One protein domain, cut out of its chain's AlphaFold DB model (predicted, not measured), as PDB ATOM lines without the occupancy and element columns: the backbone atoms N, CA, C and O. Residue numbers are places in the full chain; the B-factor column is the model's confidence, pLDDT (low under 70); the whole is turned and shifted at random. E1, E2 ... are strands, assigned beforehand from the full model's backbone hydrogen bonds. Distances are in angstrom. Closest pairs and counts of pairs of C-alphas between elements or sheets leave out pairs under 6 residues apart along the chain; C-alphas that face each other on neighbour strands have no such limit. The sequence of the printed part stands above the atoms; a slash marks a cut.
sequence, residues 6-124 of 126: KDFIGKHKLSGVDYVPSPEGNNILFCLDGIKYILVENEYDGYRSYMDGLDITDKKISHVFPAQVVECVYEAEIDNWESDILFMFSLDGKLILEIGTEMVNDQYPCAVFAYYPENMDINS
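Overview. This is residues 6 to 124 of the 126 residues of an uncharacterized protein of Faecalicatena contorta (UniProt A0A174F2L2). One antiparallel sheet of eight strands curls like part of a barrel and folds back on itself: E4, E3, E2 and E1 make one leaf facing E6, E7 and E8, with long, bent E5 as the hinge. The 119 printed residues hold eight strands, E1 to E8 along the chain, and no named helix: all strand. The sheet's order is E4 E3 E2 E1 E5 E6 E7 E8. The whole is compact, with a radius of gyration of the C-alphas of 14.0 A, and spans 40 by 32 by 23 A.

Arrangement. Start at the hinge E5, residues 64 to 78, which bends by 99 degrees at residue 67. Beside it find E1, residues 10 to 20, antiparallel, with N 14 and O 68 2.9 A apart. E2, residues 27 to 32, E3, residues 35 to 42, and edge strand E4, residues 50 to 56, continue a meander from E1, each the antiparallel neighbour of the one before; look at N 18 and O 29, 2.8 A, N 37 and O 30, 2.8 A, and N 38 and O 55, 2.9 A. Another meander runs from E5 through E6, residues 81 to 89, and E7, residues 95 to 102, to edge strand E8, residues 110 to 115; find N 73 and O 87, 2.9 A, N 86 and O 99, 2.8 A, and N 98 and O 114, 2.9 A. Between the leaves, the closest C-alphas of E4 and E8, Tyr 50 and Ala 111, are 5.3 A apart.

Along the chain. Find C-alpha 10 at (104.085, 13.711, 3.397), where E1 begins its 26.2 A. E5 covers 30.2 A from C-alpha 64 at (90.841, 30.506, 4.194). E8 ends at C-alpha 115, (104.312, 32.318, 5.476).

Size, cuts and confidence. The C-alphas of Gly 46 and Ser 124 are farthest apart, 40.8 A. The printed part has no cut, and no link is long. Confidence is under 70 at residues 43 to 49 and residue 52.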
ATOM      1  N   LYS A   6     106.203  16.249  13.289       95.31
ATOM      2  CA  LYS A   6     106.658  15.085  12.509       95.31
ATOM      3  C   LYS A   6     105.558  14.103  12.093       95.31
ATOM      4  O   LYS A   6     105.794  13.273  11.219       95.31
ATOM      5  N   ASP A   7     104.377  14.161  12.709       95.25
ATOM      6  CA  ASP A   7     103.252  13.300  12.334       95.25
ATOM      7  C   ASP A   7     102.582  13.774  11.030       95.25
ATOM      8  O   ASP A   7     101.786  13.038  10.447       95.25
ATOM      9  N   PHE A   8     102.926  14.972  10.547       96.75
ATOM     10  CA  PHE A   8     102.421  15.554   9.302       96.75
ATOM     11  C   PHE A   8     103.350  15.345   8.099       96.75
ATOM     12  O   PHE A   8     103.187  16.026   7.097       96.75
ATOM     13  N   ILE A   9     104.354  14.464   8.165       98.12
ATOM     14  CA  ILE A   9     105.250  14.226   7.020       98.12
ATOM     15  C   ILE A   9     104.468  13.622   5.843       98.12
ATOM     16  O   ILE A   9     103.779  12.608   5.988       98.12
ATOM     17  N   GLY A  10     104.666  14.185   4.650       98.12
ATOM     18  CA  GLY A  10     104.085  13.711   3.397       98.12
ATOM     19  C   GLY A  10     103.071  14.679   2.794       98.12
ATOM     20  O   GLY A  10     103.108  15.884   3.023       98.12
ATOM     21  N   LYS A  11     102.165  14.160   1.959       98.25
ATOM     22  CA  LYS A  11     101.225  14.996   1.199       98.25
ATOM     23  C   LYS A  11      99.934  15.247   1.947       98.25
ATOM     24  O   LYS A  11      99.214  14.304   2.271       98.25
ATOM     25  N   HIS A  12      99.586  16.521   2.053       98.50
ATOM     26  CA  HIS A  12      98.393  16.986   2.746       98.50
ATOM     27  C   HIS A  12      97.658  18.066   1.953       98.50
ATOM     28  O   HIS A  12      98.144  18.566   0.935       98.50
ATOM     29  N   LYS A  13      96.456  18.424   2.409       98.38
ATOM     30  CA  LYS A  13      95.661  19.527   1.867       98.38
ATOM     31  C   LYS A  13      95.627  20.700   2.835       98.38
ATOM     32  O   LYS A  13      94.880  20.670   3.811       98.38
ATOM     33  N   LEU A  14      96.377  21.752   2.531       98.31
ATOM     34  CA  LEU A  14      96.353  23.008   3.274       98.31
ATOM     35  C   LEU A  14      95.201  23.888   2.766       98.31
ATOM     36  O   LEU A  14      95.066  24.100   1.562       98.31
ATOM     37  N   SER A  15      94.359  24.407   3.660       98.19
ATOM     38  CA  SER A  15      93.200  25.239   3.271       98.19
ATOM     39  C   SER A  15      92.993  26.495   4.120       98.19
ATOM     40  O   SER A  15      91.952  27.150   4.038       98.19
ATOM     41  N   GLY A  16      93.954  26.827   4.973       97.88
ATOM     42  CA  GLY A  16      93.914  28.048   5.763       97.88
ATOM     43  C   GLY A  16      95.144  28.177   6.641       97.88
ATOM     44  O   GLY A  16      95.635  27.169   7.142       97.88
ATOM     45  N   VAL A  17      95.620  29.405   6.814       97.38
ATOM     46  CA  VAL A  17      96.751  29.762   7.679       97.38
ATOM     47  C   VAL A  17      96.422  31.105   8.313       97.38
ATOM     48  O   VAL A  17      95.978  32.005   7.612       97.38
ATOM     49  N   ASP A  18      96.606  31.259   9.617       95.69
ATOM     50  CA  ASP A  18      96.404  32.528  10.310       95.69
ATOM     51  C   ASP A  18      97.489  32.753  11.354       95.69
ATOM     52  O   ASP A  18      97.960  31.809  11.989       95.69
ATOM     53  N   TYR A  19      97.818  34.020  11.571       91.75
ATOM     54  CA  TYR A  19      98.647  34.453  12.684       91.75
ATOM     55  C   TYR A  19      97.797  35.331  13.588       91.75
ATOM     56  O   TYR A  19      97.278  36.366  13.161       91.75
ATOM     57  N   VAL A  20      97.622  34.899  14.833       89.69
ATOM     58  CA  VAL A  20      96.780  35.573  15.818       89.69
ATOM     59  C   VAL A  20      97.666  36.004  16.983       89.69
ATOM     60  O   VAL A  20      97.901  35.206  17.898       89.69
ATOM     61  N   PRO A  21      98.152  37.258  16.968       82.88
ATOM     62  CA  PRO A  21      98.870  37.816  18.099       82.88
ATOM     63  C   PRO A  21      97.963  37.819  19.327       82.88
ATOM     64  O   PRO A  21      96.772  38.134  19.226       82.88
ATOM     65  N   SER A  22      98.519  37.505  20.488       77.56
ATOM     66  CA  SER A  22      97.802  37.649  21.749       77.56
ATOM     67  C   SER A  22      98.742  38.133  22.851       77.56
ATOM     68  O   SER A  22      99.949  37.971  22.707       77.56
ATOM     69  N   PRO A  23      98.216  38.732  23.933       72.06
ATOM     70  CA  PRO A  23      99.013  39.084  25.109       72.06
ATOM     71  C   PRO A  23      99.452  37.883  25.964       72.06
ATOM     72  O   PRO A  23     100.024  38.128  27.021       72.06
ATOM     73  N   GLU A  24      99.030  36.668  25.579       70.12
ATOM     74  CA  GLU A  24      99.275  35.370  26.241       70.12
ATOM     75  C   GLU A  24     100.075  34.391  25.343       70.12
ATOM     76  O   GLU A  24     100.307  33.242  25.717       70.12
ATOM     77  N   GLY A  25     100.472  34.833  24.144       74.56
ATOM     78  CA  GLY A  25     101.283  34.074  23.193       74.56
ATOM     79  C   GLY A  25     100.821  34.312  21.779       74.56
ATOM     80  O   GLY A  25      99.614  34.387  21.511       74.56
ATOM     81  N   ASN A  26     101.753  34.430  20.839       84.00
ATOM     82  CA  ASN A  26     101.365  34.415  19.440       84.00
ATOM     83  C   ASN A  26     100.854  33.020  19.089       84.00
ATOM     84  O   ASN A  26     101.441  32.003  19.453       84.00
ATOM     85  N   ASN A  27      99.719  32.975  18.398       89.38
ATOM     86  CA  ASN A  27      99.129  31.724  17.965       89.38
ATOM     87  C   ASN A  27      99.254  31.615  16.454       89.38
ATOM     88  O   ASN A  27      98.852  32.525  15.724       89.38
ATOM     89  N   ILE A  28      99.717  30.466  15.991       92.81
ATOM     90  CA  ILE A  28      99.688  30.104  14.582       92.81
ATOM     91  C   ILE A  28      98.542  29.123  14.399       92.81
ATOM     92  O   ILE A  28      98.471  28.106  15.081       92.81
ATOM     93  N   LEU A  29      97.632  29.422  13.483       95.62
ATOM     94  CA  LEU A  29      96.533  28.538  13.126       95.62
ATOM     95  C   LEU A  29      96.752  28.025  11.710       95.62
ATOM     96  O   LEU A  29      97.065  28.804  10.815       95.62
ATOM     97  N   PHE A  30      96.512  26.743  11.470       97.31
ATOM     98  CA  PHE A  30      96.495  26.210  10.111       97.31
ATOM     99  C   PHE A  30      95.450  25.104   9.963       97.31
ATOM    100  O   PHE A  30      95.097  24.424  10.922       97.31
ATOM    101  N   CYS A  31      94.898  24.961   8.760       98.19
ATOM    102  CA  CYS A  31      93.920  23.928   8.433       98.19
ATOM    103  C   CYS A  31      94.549  22.924   7.472       98.19
ATOM    104  O   CYS A  31      94.766  23.260   6.304       98.19
ATOM    105  N   LEU A  32      94.807  21.714   7.961       98.06
ATOM    106  CA  LEU A  32      95.429  20.625   7.218       98.06
ATOM    107  C   LEU A  32      94.460  19.439   7.156       98.06
ATOM    108  O   LEU A  32      93.935  18.999   8.177       98.06
ATOM    109  N   ASP A  33      94.158  18.969   5.947       98.19
ATOM    110  CA  ASP A  33      93.171  17.913   5.670       98.19
ATOM    111  C   ASP A  33      91.779  18.173   6.273       98.19
ATOM    112  O   ASP A  33      91.030  17.257   6.611       98.19
ATOM    113  N   GLY A  34      91.406  19.451   6.384       97.69
ATOM    114  CA  GLY A  34      90.134  19.879   6.968       97.69
ATOM    115  C   GLY A  34      90.112  19.907   8.500       97.69
ATOM    116  O   GLY A  34      89.088  20.281   9.072       97.69
ATOM    117  N   ILE A  35      91.219  19.558   9.161       97.94
ATOM    118  CA  ILE A  35      91.393  19.674  10.611       97.94
ATOM    119  C   ILE A  35      92.144  20.971  10.903       97.94
ATOM    120  O   ILE A  35      93.138  21.287  10.253       97.94
ATOM    121  N   LYS A  36      91.656  21.737  11.878       98.00
ATOM    122  CA  LYS A  36      92.299  22.977  12.307       98.00
ATOM    123  C   LYS A  36      93.213  22.702  13.484       98.00
ATOM    124  O   LYS A  36      92.785  22.102  14.471       98.00
ATOM    125  N   TYR A  37      94.417  23.223  13.387       96.56
ATOM    126  CA  TYR A  37      95.443  23.118  14.400       96.56
ATOM    127  C   TYR A  37      95.833  24.502  14.896       96.56
ATOM    128  O   TYR A  37      95.703  25.492  14.169       96.56
ATOM    129  N   ILE A  38      96.302  24.553  16.134       93.81
ATOM    130  CA  ILE A  38      96.917  25.721  16.749       93.81
ATOM    131  C   ILE A  38      98.302  25.340  17.260       93.81
ATOM    132  O   ILE A  38      98.432  24.319  17.931       93.81
ATOM    133  N   LEU A  39      99.306  26.160  16.950       91.38
ATOM    134  CA  LEU A  39     100.533  26.234  17.732       91.38
ATOM    135  C   LEU A  39     100.515  27.496  18.575       91.38
ATOM    136  O   LEU A  39     100.143  28.566  18.084       91.38
ATOM    137  N   VAL A  40     100.923  27.357  19.830       87.56
ATOM    138  CA  VAL A  40     100.999  28.457  20.793       87.56
ATOM    139  C   VAL A  40     102.466  28.722  21.103       87.56
ATOM    140  O   VAL A  40     103.188  27.811  21.503       87.56
ATOM    141  N   GLU A  41     102.915  29.956  20.899       82.62
ATOM    142  CA  GLU A  41     104.210  30.415  21.401       82.62
ATOM    143  C   GLU A  41     104.131  30.627  22.922       82.62
ATOM    144  O   GLU A  41     103.189  31.252  23.416       82.62
ATOM    145  N   ASN A  42     105.119  30.118  23.659       73.75
ATOM    146  CA  ASN A  42     105.233  30.295  25.100       73.75
ATOM    147  C   ASN A  42     105.856  31.659  25.423       73.75
ATOM    148  O   ASN A  42     107.053  31.859  25.267       73.75
ATOM    149  N   GLU A  43     105.069  32.594  25.942       65.19
ATOM    150  CA  GLU A  43     105.596  33.908  26.348       65.19
ATOM    151  C   GLU A  43     106.290  33.911  27.709       65.19
ATOM    152  O   GLU A  43     106.926  34.892  28.103       65.19
ATOM    153  N   TYR A  44     106.095  32.848  28.486       61.47
ATOM    154  CA  TYR A  44     106.556  32.764  29.866       61.47
ATOM    155  C   TYR A  44     107.940  32.121  29.981       61.47
ATOM    156  O   TYR A  44     108.488  32.041  31.083       61.47
ATOM    157  N   ASP A  45     108.531  31.695  28.863       61.97
ATOM    158  CA  ASP A  45     109.871  31.110  28.815       61.97
ATOM    159  C   ASP A  45     111.010  32.153  28.776       61.97
ATOM    160  O   ASP A  45     112.194  31.803  28.815       61.97
ATOM    161  N   GLY A  46     110.658  33.443  28.777       60.12
ATOM    162  CA  GLY A  46     111.592  34.562  28.735       60.12
ATOM    163  C   GLY A  46     111.835  35.043  27.306       60.12
ATOM    164  O   GLY A  46     110.905  35.423  26.612       60.12
ATOM    165  N   TYR A  47     113.098  35.092  26.879       57.97
ATOM    166  CA  TYR A  47     113.480  35.418  25.493       57.97
ATOM    167  C   TYR A  47     113.613  34.156  24.623       57.97
ATOM    168  O   TYR A  47     114.397  34.157  23.678       57.97
ATOM    169  N   ARG A  48     112.977  33.050  25.027       60.66
ATOM    170  CA  ARG A  48     113.242  31.711  24.490       60.66
ATOM    171  C   ARG A  48     112.213  31.295  23.436       60.66
ATOM    172  O   ARG A  48     112.512  30.373  22.690       60.66
ATOM    173  N   SER A  49     111.082  32.005  23.332       64.44
ATOM    174  CA  SER A  49     110.128  31.951  22.213       64.44
ATOM    175  C   SER A  49     109.875  30.522  21.726       64.44
ATOM    176  O   SER A  49     109.984  30.235  20.544       64.44
ATOM    177  N   TYR A  50     109.607  29.584  22.624       73.50
ATOM    178  CA  TYR A  50     109.408  28.179  22.285       73.50
ATOM    179  C   TYR A  50     107.966  27.941  21.820       73.50
ATOM    180  O   TYR A  50     107.032  28.516  22.382       73.50
ATOM    181  N   MET A  51     107.732  27.072  20.831       80.44
ATOM    182  CA  MET A  51     106.364  26.632  20.526       80.44
ATOM    183  C   MET A  51     105.940  25.537  21.511       80.44
ATOM    184  O   MET A  51     106.394  24.401  21.427       80.44
ATOM    185  N   ASP A  52     105.089  25.899  22.472       69.81
ATOM    186  CA  ASP A  52     104.758  25.082  23.651       69.81
ATOM    187  C   ASP A  52     103.962  23.821  23.298       69.81
ATOM    188  O   ASP A  52     104.169  22.751  23.870       69.81
ATOM    189  N   GLY A  53     103.028  23.944  22.351       77.06
ATOM    190  CA  GLY A  53     102.080  22.876  22.057       77.06
ATOM    191  C   GLY A  53     101.404  22.996  20.701       77.06
ATOM    192  O   GLY A  53     101.207  24.092  20.175       77.06
ATOM    193  N   LEU A  54     101.040  21.830  20.165       89.88
ATOM    194  CA  LEU A  54     100.267  21.636  18.946       89.88
ATOM    195  C   LEU A  54      98.962  20.917  19.300       89.88
ATOM    196  O   LEU A  54      98.978  19.751  19.696       89.88
ATOM    197  N   ASP A  55      97.833  21.586  19.086       93.44
ATOM    198  CA  ASP A  55      96.512  21.053  19.425       93.44
ATOM    199  C   ASP A  55      95.509  21.205  18.282       93.44
ATOM    200  O   ASP A  55      95.602  22.110  17.452       93.44
ATOM    201  N   ILE A  56      94.493  20.338  18.263       95.50
ATOM    202  CA  ILE A  56      93.294  20.552  17.441       95.50
ATOM    203  C   ILE A  56      92.464  21.663  18.080       95.50
ATOM    204  O   ILE A  56      92.280  21.701  19.296       95.50
ATOM    205  N   THR A  57      91.914  22.556  17.261       94.69
ATOM    206  CA  THR A  57      91.171  23.714  17.757       94.69
ATOM    207  C   THR A  57      89.892  23.990  16.975       94.69
ATOM    208  O   THR A  57      89.807  23.765  15.771       94.69
ATOM    209  N   ASP A  58      88.911  24.588  17.649       95.31
ATOM    210  CA  ASP A  58      87.719  25.154  17.010       95.31
ATOM    211  C   ASP A  58      87.871  26.649  16.680       95.31
ATOM    212  O   ASP A  58      86.950  27.255  16.116       95.31
ATOM    213  N   LYS A  59      89.029  27.261  16.989       94.38
ATOM    214  CA  LYS A  59      89.293  28.671  16.667       94.38
ATOM    215  C   LYS A  59      89.076  28.942  15.172       94.38
ATOM    216  O   LYS A  59      89.274  28.098  14.290       94.38
ATOM    217  N   LYS A  60      88.592  30.147  14.872       94.56
ATOM    218  CA  LYS A  60      88.330  30.577  13.498       94.56
ATOM    219  C   LYS A  60      89.651  30.934  12.815       94.56
ATOM    220  O   LYS A  60      90.397  31.743  13.344       94.56
ATOM    221  N   ILE A  61      89.866  30.386  11.621       96.12
ATOM    222  CA  ILE A  61      90.900  30.834  10.680       96.12
ATOM    223  C   ILE A  61      90.247  31.853   9.749       96.12
ATOM    224  O   ILE A  61      89.230  31.550   9.117       96.12
ATOM    225  N   SER A  62      90.776  33.073   9.710       94.38
ATOM    226  CA  SER A  62      90.219  34.174   8.915       94.38
ATOM    227  C   SER A  62      90.656  34.096   7.456       94.38
ATOM    228  O   SER A  62      89.852  34.356   6.561       94.38
ATOM    229  N   HIS A  63      91.900  33.680   7.215       93.44
ATOM    230  CA  HIS A  63      92.467  33.532   5.879       93.44
ATOM    231  C   HIS A  63      92.320  32.084   5.400       93.44
ATOM    232  O   HIS A  63      93.197  31.238   5.574       93.44
ATOM    233  N   VAL A  64      91.159  31.798   4.813       96.50
ATOM    234  CA  VAL A  64      90.841  30.506   4.194       96.50
ATOM    235  C   VAL A  64      90.919  30.601   2.678       96.50
ATOM    236  O   VAL A  64      90.594  31.630   2.084       96.50
ATOM    237  N   PHE A  65      91.321  29.507   2.044       96.00
ATOM    238  CA  PHE A  65      91.487  29.416   0.596       96.00
ATOM    239  C   PHE A  65      91.098  28.015   0.100       96.00
ATOM    240  O   PHE A  65      90.994  27.085   0.907       96.00
ATOM    241  N   PRO A  66      90.835  27.830  -1.211       96.12
ATOM    242  CA  PRO A  66      90.604  26.500  -1.765       96.12
ATOM    243  C   PRO A  66      91.758  25.565  -1.403       96.12
ATOM    244  O   PRO A  66      92.910  25.965  -1.515       96.12
ATOM    245  N   ALA A  67      91.460  24.335  -0.990       97.38
ATOM    246  CA  ALA A  67      92.484  23.399  -0.534       97.38
ATOM    247  C   ALA A  67      93.595  23.192  -1.580       97.38
ATOM    248  O   ALA A  67      93.312  22.821  -2.722       97.38
ATOM    249  N   GLN A  68      94.841  23.414  -1.168       96.88
ATOM    250  CA  GLN A  68      96.051  23.222  -1.961       96.88
ATOM    251  C   GLN A  68      96.766  21.959  -1.492       96.88
ATOM    252  O   GLN A  68      96.873  21.725  -0.288       96.88
ATOM    253  N   VAL A  69      97.241  21.139  -2.428       97.75
ATOM    254  CA  VAL A  69      98.104  20.009  -2.069       97.75
ATOM    255  C   VAL A  69      99.482  20.562  -1.729       97.75
ATOM    256  O   VAL A  69     100.042  21.315  -2.520       97.75
ATOM    257  N   VAL A  70     100.012  20.180  -0.573       98.19
ATOM    258  CA  VAL A  70     101.348  20.559  -0.105       98.19
ATOM    259  C   VAL A  70     102.147  19.311   0.256       98.19
ATOM    260  O   VAL A  70     101.566  18.298   0.652       98.19
ATOM    261  N   GLU A  71     103.464  19.381   0.096       98.44
ATOM    262  CA  GLU A  71     104.408  18.397   0.627       98.44
ATOM    263  C   GLU A  71     104.951  18.914   1.959       98.44
ATOM    264  O   GLU A  71     105.549  19.988   2.019       98.44
ATOM    265  N   CYS A  72     104.733  18.155   3.022       98.44
ATOM    266  CA  CYS A  72     105.182  18.474   4.361       98.44
ATOM    267  C   CYS A  72     106.471  17.709   4.685       98.44
ATOM    268  O   CYS A  72     106.518  16.480   4.590       98.44
ATOM    269  N   VAL A  73     107.504  18.441   5.096       98.12
ATOM    270  CA  VAL A  73     108.818  17.913   5.478       98.12
ATOM    271  C   VAL A  73     109.113  18.344   6.904       98.12
ATOM    272  O   VAL A  73     108.911  19.502   7.259       98.12
ATOM    273  N   TYR A  74     109.570  17.405   7.719       97.25
ATOM    274  CA  TYR A  74     109.952  17.653   9.100       97.25
ATOM    275  C   TYR A  74     111.467  17.626   9.234       97.25
ATOM    276  O   TYR A  74     112.085  16.663   8.777       97.25
ATOM    277  N   GLU A  75     112.031  18.621   9.911       95.62
ATOM    278  CA  GLU A  75     113.457  18.673  10.221       95.62
ATOM    279  C   GLU A  75     113.680  18.725  11.732       95.62
ATOM    280  O   GLU A  75     113.178  19.609  12.429       95.62
ATOM    281  N   ALA A  76     114.454  17.750  12.214       94.69
ATOM    282  CA  ALA A  76     114.862  17.641  13.612       94.69
ATOM    283  C   ALA A  76     116.195  18.357  13.899       94.69
ATOM    284  O   ALA A  76     116.613  18.465  15.050       94.69
ATOM    285  N   GLU A  77     116.909  18.779  12.852       93.00
ATOM    286  CA  GLU A  77     118.220  19.411  12.966       93.00
ATOM    287  C   GLU A  77     118.453  20.373  11.795       93.00
ATOM    288  O   GLU A  77     118.310  19.984  10.636       93.00
ATOM    289  N   ILE A  78     118.831  21.620  12.087       88.88
ATOM    290  CA  ILE A  78     119.197  22.642  11.094       88.88
ATOM    291  C   ILE A  78     120.547  23.235  11.495       88.88
ATOM    292  O   ILE A  78     120.742  23.633  12.638       88.88
ATOM    293  N   ASP A  79     121.510  23.266  10.571       88.50
ATOM    294  CA  ASP A  79     122.866  23.787  10.810       88.50
ATOM    295  C   ASP A  79     123.587  23.183  12.041       88.50
ATOM    296  O   ASP A  79     124.427  23.829  12.673       88.50
ATOM    297  N   ASN A  80     123.339  21.898  12.329       88.00
ATOM    298  CA  ASN A  80     123.803  21.148  13.515       88.00
ATOM    299  C   ASN A  80     123.173  21.591  14.849       88.00
ATOM    300  O   ASN A  80     123.697  21.265  15.918       88.00
ATOM    301  N   TRP A  81     122.067  22.329  14.801       88.56
ATOM    302  CA  TRP A  81     121.248  22.663  15.959       88.56
ATOM    303  C   TRP A  81     119.981  21.831  15.960       88.56
ATOM    304  O   TRP A  81     119.339  21.680  14.925       88.56
ATOM    305  N   GLU A  82     119.610  21.313  17.127       92.06
ATOM    306  CA  GLU A  82     118.346  20.600  17.289       92.06
ATOM    307  C   GLU A  82     117.172  21.538  17.015       92.06
ATOM    308  O   GLU A  82     117.105  22.634  17.575       92.06
ATOM    309  N   SER A  83     116.253  21.088  16.174       92.88
ATOM    310  CA  SER A  83     115.081  21.834  15.732       92.88
ATOM    311  C   SER A  83     113.843  20.945  15.806       92.88
ATOM    312  O   SER A  83     113.926  19.722  15.857       92.88
ATOM    313  N   ASP A  84     112.675  21.568  15.811       93.44
ATOM    314  CA  ASP A  84     111.377  20.915  15.687       93.44
ATOM    315  C   ASP A  84     110.551  21.736  14.696       93.44
ATOM    316  O   ASP A  84     109.728  22.555  15.100       93.44
ATOM    317  N   ILE A  85     110.845  21.598  13.396       94.88
ATOM    318  CA  ILE A  85     110.235  22.425  12.341       94.88
ATOM    319  C   ILE A  85     109.504  21.571  11.320       94.88
ATOM    320  O   ILE A  85     109.989  20.535  10.862       94.88
ATOM    321  N   LEU A  86     108.333  22.060  10.922       97.12
ATOM    322  CA  LEU A  86     107.590  21.594   9.767       97.12
ATOM    323  C   LEU A  86     107.647  22.636   8.652       97.12
ATOM    324  O   LEU A  86     107.167  23.763   8.797       97.12
ATOM    325  N   PHE A  87     108.146  22.205   7.504       98.25
ATOM    326  CA  PHE A  87     108.076  22.935   6.251       98.25
ATOM    327  C   PHE A  87     106.929  22.392   5.407       98.25
ATOM    328  O   PHE A  87     106.743  21.181   5.297       98.25
ATOM    329  N   MET A  88     106.178  23.278   4.766       98.38
ATOM    330  CA  MET A  88     105.153  22.935   3.787       98.38
ATOM    331  C   MET A  88     105.516  23.572   2.454       98.38
ATOM    332  O   MET A  88     105.571  24.798   2.336       98.38
ATOM    333  N   PHE A  89     105.726  22.739   1.443       98.38
ATOM    334  CA  PHE A  89     106.082  23.154   0.094       98.38
ATOM    335  C   PHE A  89     104.911  22.968  -0.866       98.38
ATOM    336  O   PHE A  89     104.102  22.049  -0.728       98.38
ATOM    337  N   SER A  90     104.840  23.819  -1.882       96.88
ATOM    338  CA  SER A  90     104.059  23.555  -3.090       96.88
ATOM    339  C   SER A  90     104.585  22.315  -3.824       96.88
ATOM    340  O   SER A  90     105.702  21.841  -3.587       96.88
ATOM    341  N   LEU A  91     103.812  21.800  -4.785       93.50
ATOM    342  CA  LEU A  91     104.248  20.653  -5.588       93.50
ATOM    343  C   LEU A  91     105.428  20.976  -6.519       93.50
ATOM    344  O   LEU A  91     106.107  20.055  -6.972       93.50
ATOM    345  N   ASP A  92     105.676  22.258  -6.805       92.25
ATOM    346  CA  ASP A  92     106.856  22.727  -7.542       92.25
ATOM    347  C   ASP A  92     108.069  23.036  -6.637       92.25
ATOM    348  O   ASP A  92     109.112  23.456  -7.138       92.25
ATOM    349  N   GLY A  93     107.963  22.766  -5.330       95.56
ATOM    350  CA  GLY A  93     109.072  22.834  -4.374       95.56
ATOM    351  C   GLY A  93     109.329  24.218  -3.777       95.56
ATOM    352  O   GLY A  93     110.395  24.443  -3.208       95.56
ATOM    353  N   LYS A  94     108.389  25.159  -3.894       97.12
ATOM    354  CA  LYS A  94     108.479  26.476  -3.252       97.12
ATOM    355  C   LYS A  94     107.909  26.419  -1.839       97.12
ATOM    356  O   LYS A  94     106.852  25.838  -1.610       97.12
ATOM    357  N   LEU A  95     108.597  27.043  -0.888       98.12
ATOM    358  CA  LEU A  95     108.156  27.097   0.506       98.12
ATOM    359  C   LEU A  95     106.870  27.924   0.627       98.12
ATOM    360  O   LEU A  95     106.828  29.056   0.156       98.12
ATOM    361  N   ILE A  96     105.836  27.372   1.260       97.94
ATOM    362  CA  ILE A  96     104.571  28.064   1.549       97.94
ATOM    363  C   ILE A  96     104.500  28.438   3.025       97.94
ATOM    364  O   ILE A  96     104.107  29.555   3.349       97.94
ATOM    365  N   LEU A  97     104.833  27.505   3.915       97.44
ATOM    366  CA  LEU A  97     104.725  27.698   5.358       97.44
ATOM    367  C   LEU A  97     105.878  26.993   6.068       97.44
ATOM    368  O   LEU A  97     106.184  25.847   5.758       97.44
ATOM    369  N   GLU A  98     106.461  27.670   7.040       96.75
ATOM    370  CA  GLU A  98     107.460  27.153   7.965       96.75
ATOM    371  C   GLU A  98     106.998  27.467   9.386       96.75
ATOM    372  O   GLU A  98     106.693  28.624   9.697       96.75
ATOM    373  N   ILE A  99     106.884  26.428  10.214       94.81
ATOM    374  CA  ILE A  99     106.398  26.524  11.595       94.81
ATOM    375  C   ILE A  99     107.173  25.598  12.519       94.81
ATOM    376  O   ILE A  99     107.454  24.458  12.150       94.81
ATOM    377  N   GLY A 100     107.448  26.049  13.739       92.88
ATOM    378  CA  GLY A 100     108.072  25.215  14.760       92.88
ATOM    379  C   GLY A 100     109.078  25.977  15.607       92.88
ATOM    380  O   GLY A 100     108.916  27.173  15.840       92.88
ATOM    381  N   THR A 101     110.109  25.292  16.093       91.56
ATOM    382  CA  THR A 101     111.153  25.898  16.932       91.56
ATOM    383  C   THR A 101     112.546  25.483  16.473       91.56
ATOM    384  O   THR A 101     112.836  24.297  16.351       91.56
ATOM    385  N   GLU A 102     113.421  26.456  16.239       89.81
ATOM    386  CA  GLU A 102     114.856  26.238  16.026       89.81
ATOM    387  C   GLU A 102     115.621  26.237  17.346       89.81
ATOM    388  O   GLU A 102     115.209  26.879  18.315       89.81
ATOM    389  N   MET A 103     116.782  25.576  17.347       87.62
ATOM    390  CA  MET A 103     117.736  25.598  18.459       87.62
ATOM    391  C   MET A 103     117.077  25.206  19.791       87.62
ATOM    392  O   MET A 103     117.325  25.815  20.830       87.62
ATOM    393  N   VAL A 104     116.243  24.163  19.755       84.94
ATOM    394  CA  VAL A 104     115.399  23.659  20.856       84.94
ATOM    395  C   VAL A 104     116.166  23.543  22.177       84.94
ATOM    396  O   VAL A 104     115.637  23.873  23.238       84.94
ATOM    397  N   ASN A 105     117.429  23.115  22.110       81.56
ATOM    398  CA  ASN A 105     118.287  22.892  23.275       81.56
ATOM    399  C   ASN A 105     119.285  24.026  23.575       81.56
ATOM    400  O   ASN A 105     120.108  23.888  24.485       81.56
ATOM    401  N   ASP A 106     119.228  25.142  22.847       82.38
ATOM    402  CA  ASP A 106     120.088  26.299  23.092       82.38
ATOM    403  C   ASP A 106     119.583  27.165  24.271       82.38
ATOM    404  O   ASP A 106     118.510  26.970  24.862       82.38
ATOM    405  N   GLN A 107     120.394  28.144  24.674       77.31
ATOM    406  CA  GLN A 107     119.956  29.177  25.605       77.31
ATOM    407  C   GLN A 107     118.837  30.040  25.012       77.31
ATOM    408  O   GLN A 107     117.981  30.484  25.784       77.31
ATOM    409  N   TYR A 108     118.809  30.203  23.685       78.94
ATOM    410  CA  TYR A 108     117.841  31.022  22.956       78.94
ATOM    411  C   TYR A 108     117.174  30.236  21.814       78.94
ATOM    412  O   TYR A 108     117.524  30.451  20.652       78.94
ATOM    413  N   PRO A 109     116.220  29.332  22.115       84.25
ATOM    414  CA  PRO A 109     115.368  28.785  21.072       84.25
ATOM    415  C   PRO A 109     114.590  29.902  20.365       84.25
ATOM    416  O   PRO A 109     114.478  31.028  20.860       84.25
ATOM    417  N   CYS A 110     114.092  29.600  19.171       84.62
ATOM    418  CA  CYS A 110     113.391  30.578  18.349       84.62
ATOM    419  C   CYS A 110     112.160  29.950  17.698       84.62
ATOM    420  O   CYS A 110     112.291  29.037  16.881       84.62
ATOM    421  N   ALA A 111     110.969  30.446  18.034       87.25
ATOM    422  CA  ALA A 111     109.742  30.106  17.331       87.25
ATOM    423  C   ALA A 111     109.818  30.673  15.921       87.25
ATOM    424  O   ALA A 111     110.027  31.872  15.712       87.25
ATOM    425  N   VAL A 112     109.590  29.801  14.951       89.25
ATOM    426  CA  VAL A 112     109.571  30.170  13.548       89.25
ATOM    427  C   VAL A 112     108.132  30.199  13.064       89.25
ATOM    428  O   VAL A 112     107.359  29.260  13.257       89.25
ATOM    429  N   PHE A 113     107.786  31.307  12.415       91.88
ATOM    430  CA  PHE A 113     106.600  31.434  11.587       91.88
ATOM    431  C   PHE A 113     106.954  32.236  10.341       91.88
ATOM    432  O   PHE A 113     107.078  33.462  10.394       91.88
ATOM    433  N   ALA A 114     107.087  31.550   9.212       93.81
ATOM    434  CA  ALA A 114     107.258  32.191   7.918       93.81
ATOM    435  C   ALA A 114     106.187  31.692   6.947       93.81
ATOM    436  O   ALA A 114     106.007  30.491   6.758       93.81
ATOM    437  N   TYR A 115     105.444  32.622   6.347       95.25
ATOM    438  CA  TYR A 115     104.312  32.318   5.476       95.25
ATOM    439  C   TYR A 115     104.422  33.082   4.156       95.25
ATOM    440  O   TYR A 115     104.442  34.313   4.144       95.25
ATOM    441  N   TYR A 116     104.453  32.333   3.054       96.31
ATOM    442  CA  TYR A 116     104.675  32.801   1.685       96.31
ATOM    443  C   TYR A 116     103.500  32.379   0.786       96.31
ATOM    444  O   TYR A 116     103.619  31.459  -0.032       96.31
ATOM    445  N   PRO A 117     102.310  32.989   0.945       94.75
ATOM    446  CA  PRO A 117     101.116  32.589   0.204       94.75
ATOM    447  C   PRO A 117     101.263  32.703  -1.318       94.75
ATOM    448  O   PRO A 117     100.629  31.951  -2.058       94.75
ATOM    449  N   GLU A 118     102.103  33.608  -1.811       94.75
ATOM    450  CA  GLU A 118     102.414  33.780  -3.231       94.75
ATOM    451  C   GLU A 118     102.991  32.516  -3.887       94.75
ATOM    452  O   GLU A 118     102.835  32.339  -5.094       94.75
ATOM    453  N   ASN A 119     103.591  31.618  -3.100       96.00
ATOM    454  CA  ASN A 119     104.182  30.372  -3.582       96.00
ATOM    455  C   ASN A 119     103.163  29.236  -3.763       96.00
ATOM    456  O   ASN A 119     103.519  28.182  -4.282       96.00
ATOM    457  N   MET A 120     101.900  29.426  -3.369       93.12
ATOM    458  CA  MET A 120     100.862  28.414  -3.581       93.12
ATOM    459  C   MET A 120     100.585  28.170  -5.071       93.12
ATOM    460  O   MET A 120     100.488  29.108  -5.864       93.12
ATOM    461  N   ASP A 121     100.320  26.911  -5.433       90.06
ATOM    462  CA  ASP A 121     100.034  26.500  -6.816       90.06
ATOM    463  C   ASP A 121      98.862  27.276  -7.451       90.06
ATOM    464  O   ASP A 121      98.902  27.584  -8.642       90.06
ATOM    465  N   ILE A 122      97.838  27.652  -6.671       90.62
ATOM    466  CA  ILE A 122      96.702  28.469  -7.147       90.62
ATOM    467  C   ILE A 122      97.107  29.865  -7.641       90.62
ATOM    468  O   ILE A 122      96.413  30.440  -8.480       90.62
ATOM    469  N   ASN A 123      98.223  30.399  -7.142       89.12
ATOM    470  CA  ASN A 123      98.747  31.709  -7.525       89.12
ATOM    471  C   ASN A 123      99.691  31.629  -8.732       89.12
ATOM    472  O   ASN A 123     100.071  32.659  -9.290       89.12
ATOM    473  N   SER A 124     100.036  30.420  -9.181       82.50
ATOM    474  CA  SER A 124     100.825  30.234 -10.392       82.50
ATOM    475  C   SER A 124      99.950  30.456 -11.627       82.50
ATOM    476  O   SER A 124      99.126  29.616 -11.996       82.50
TER     477      SER A 124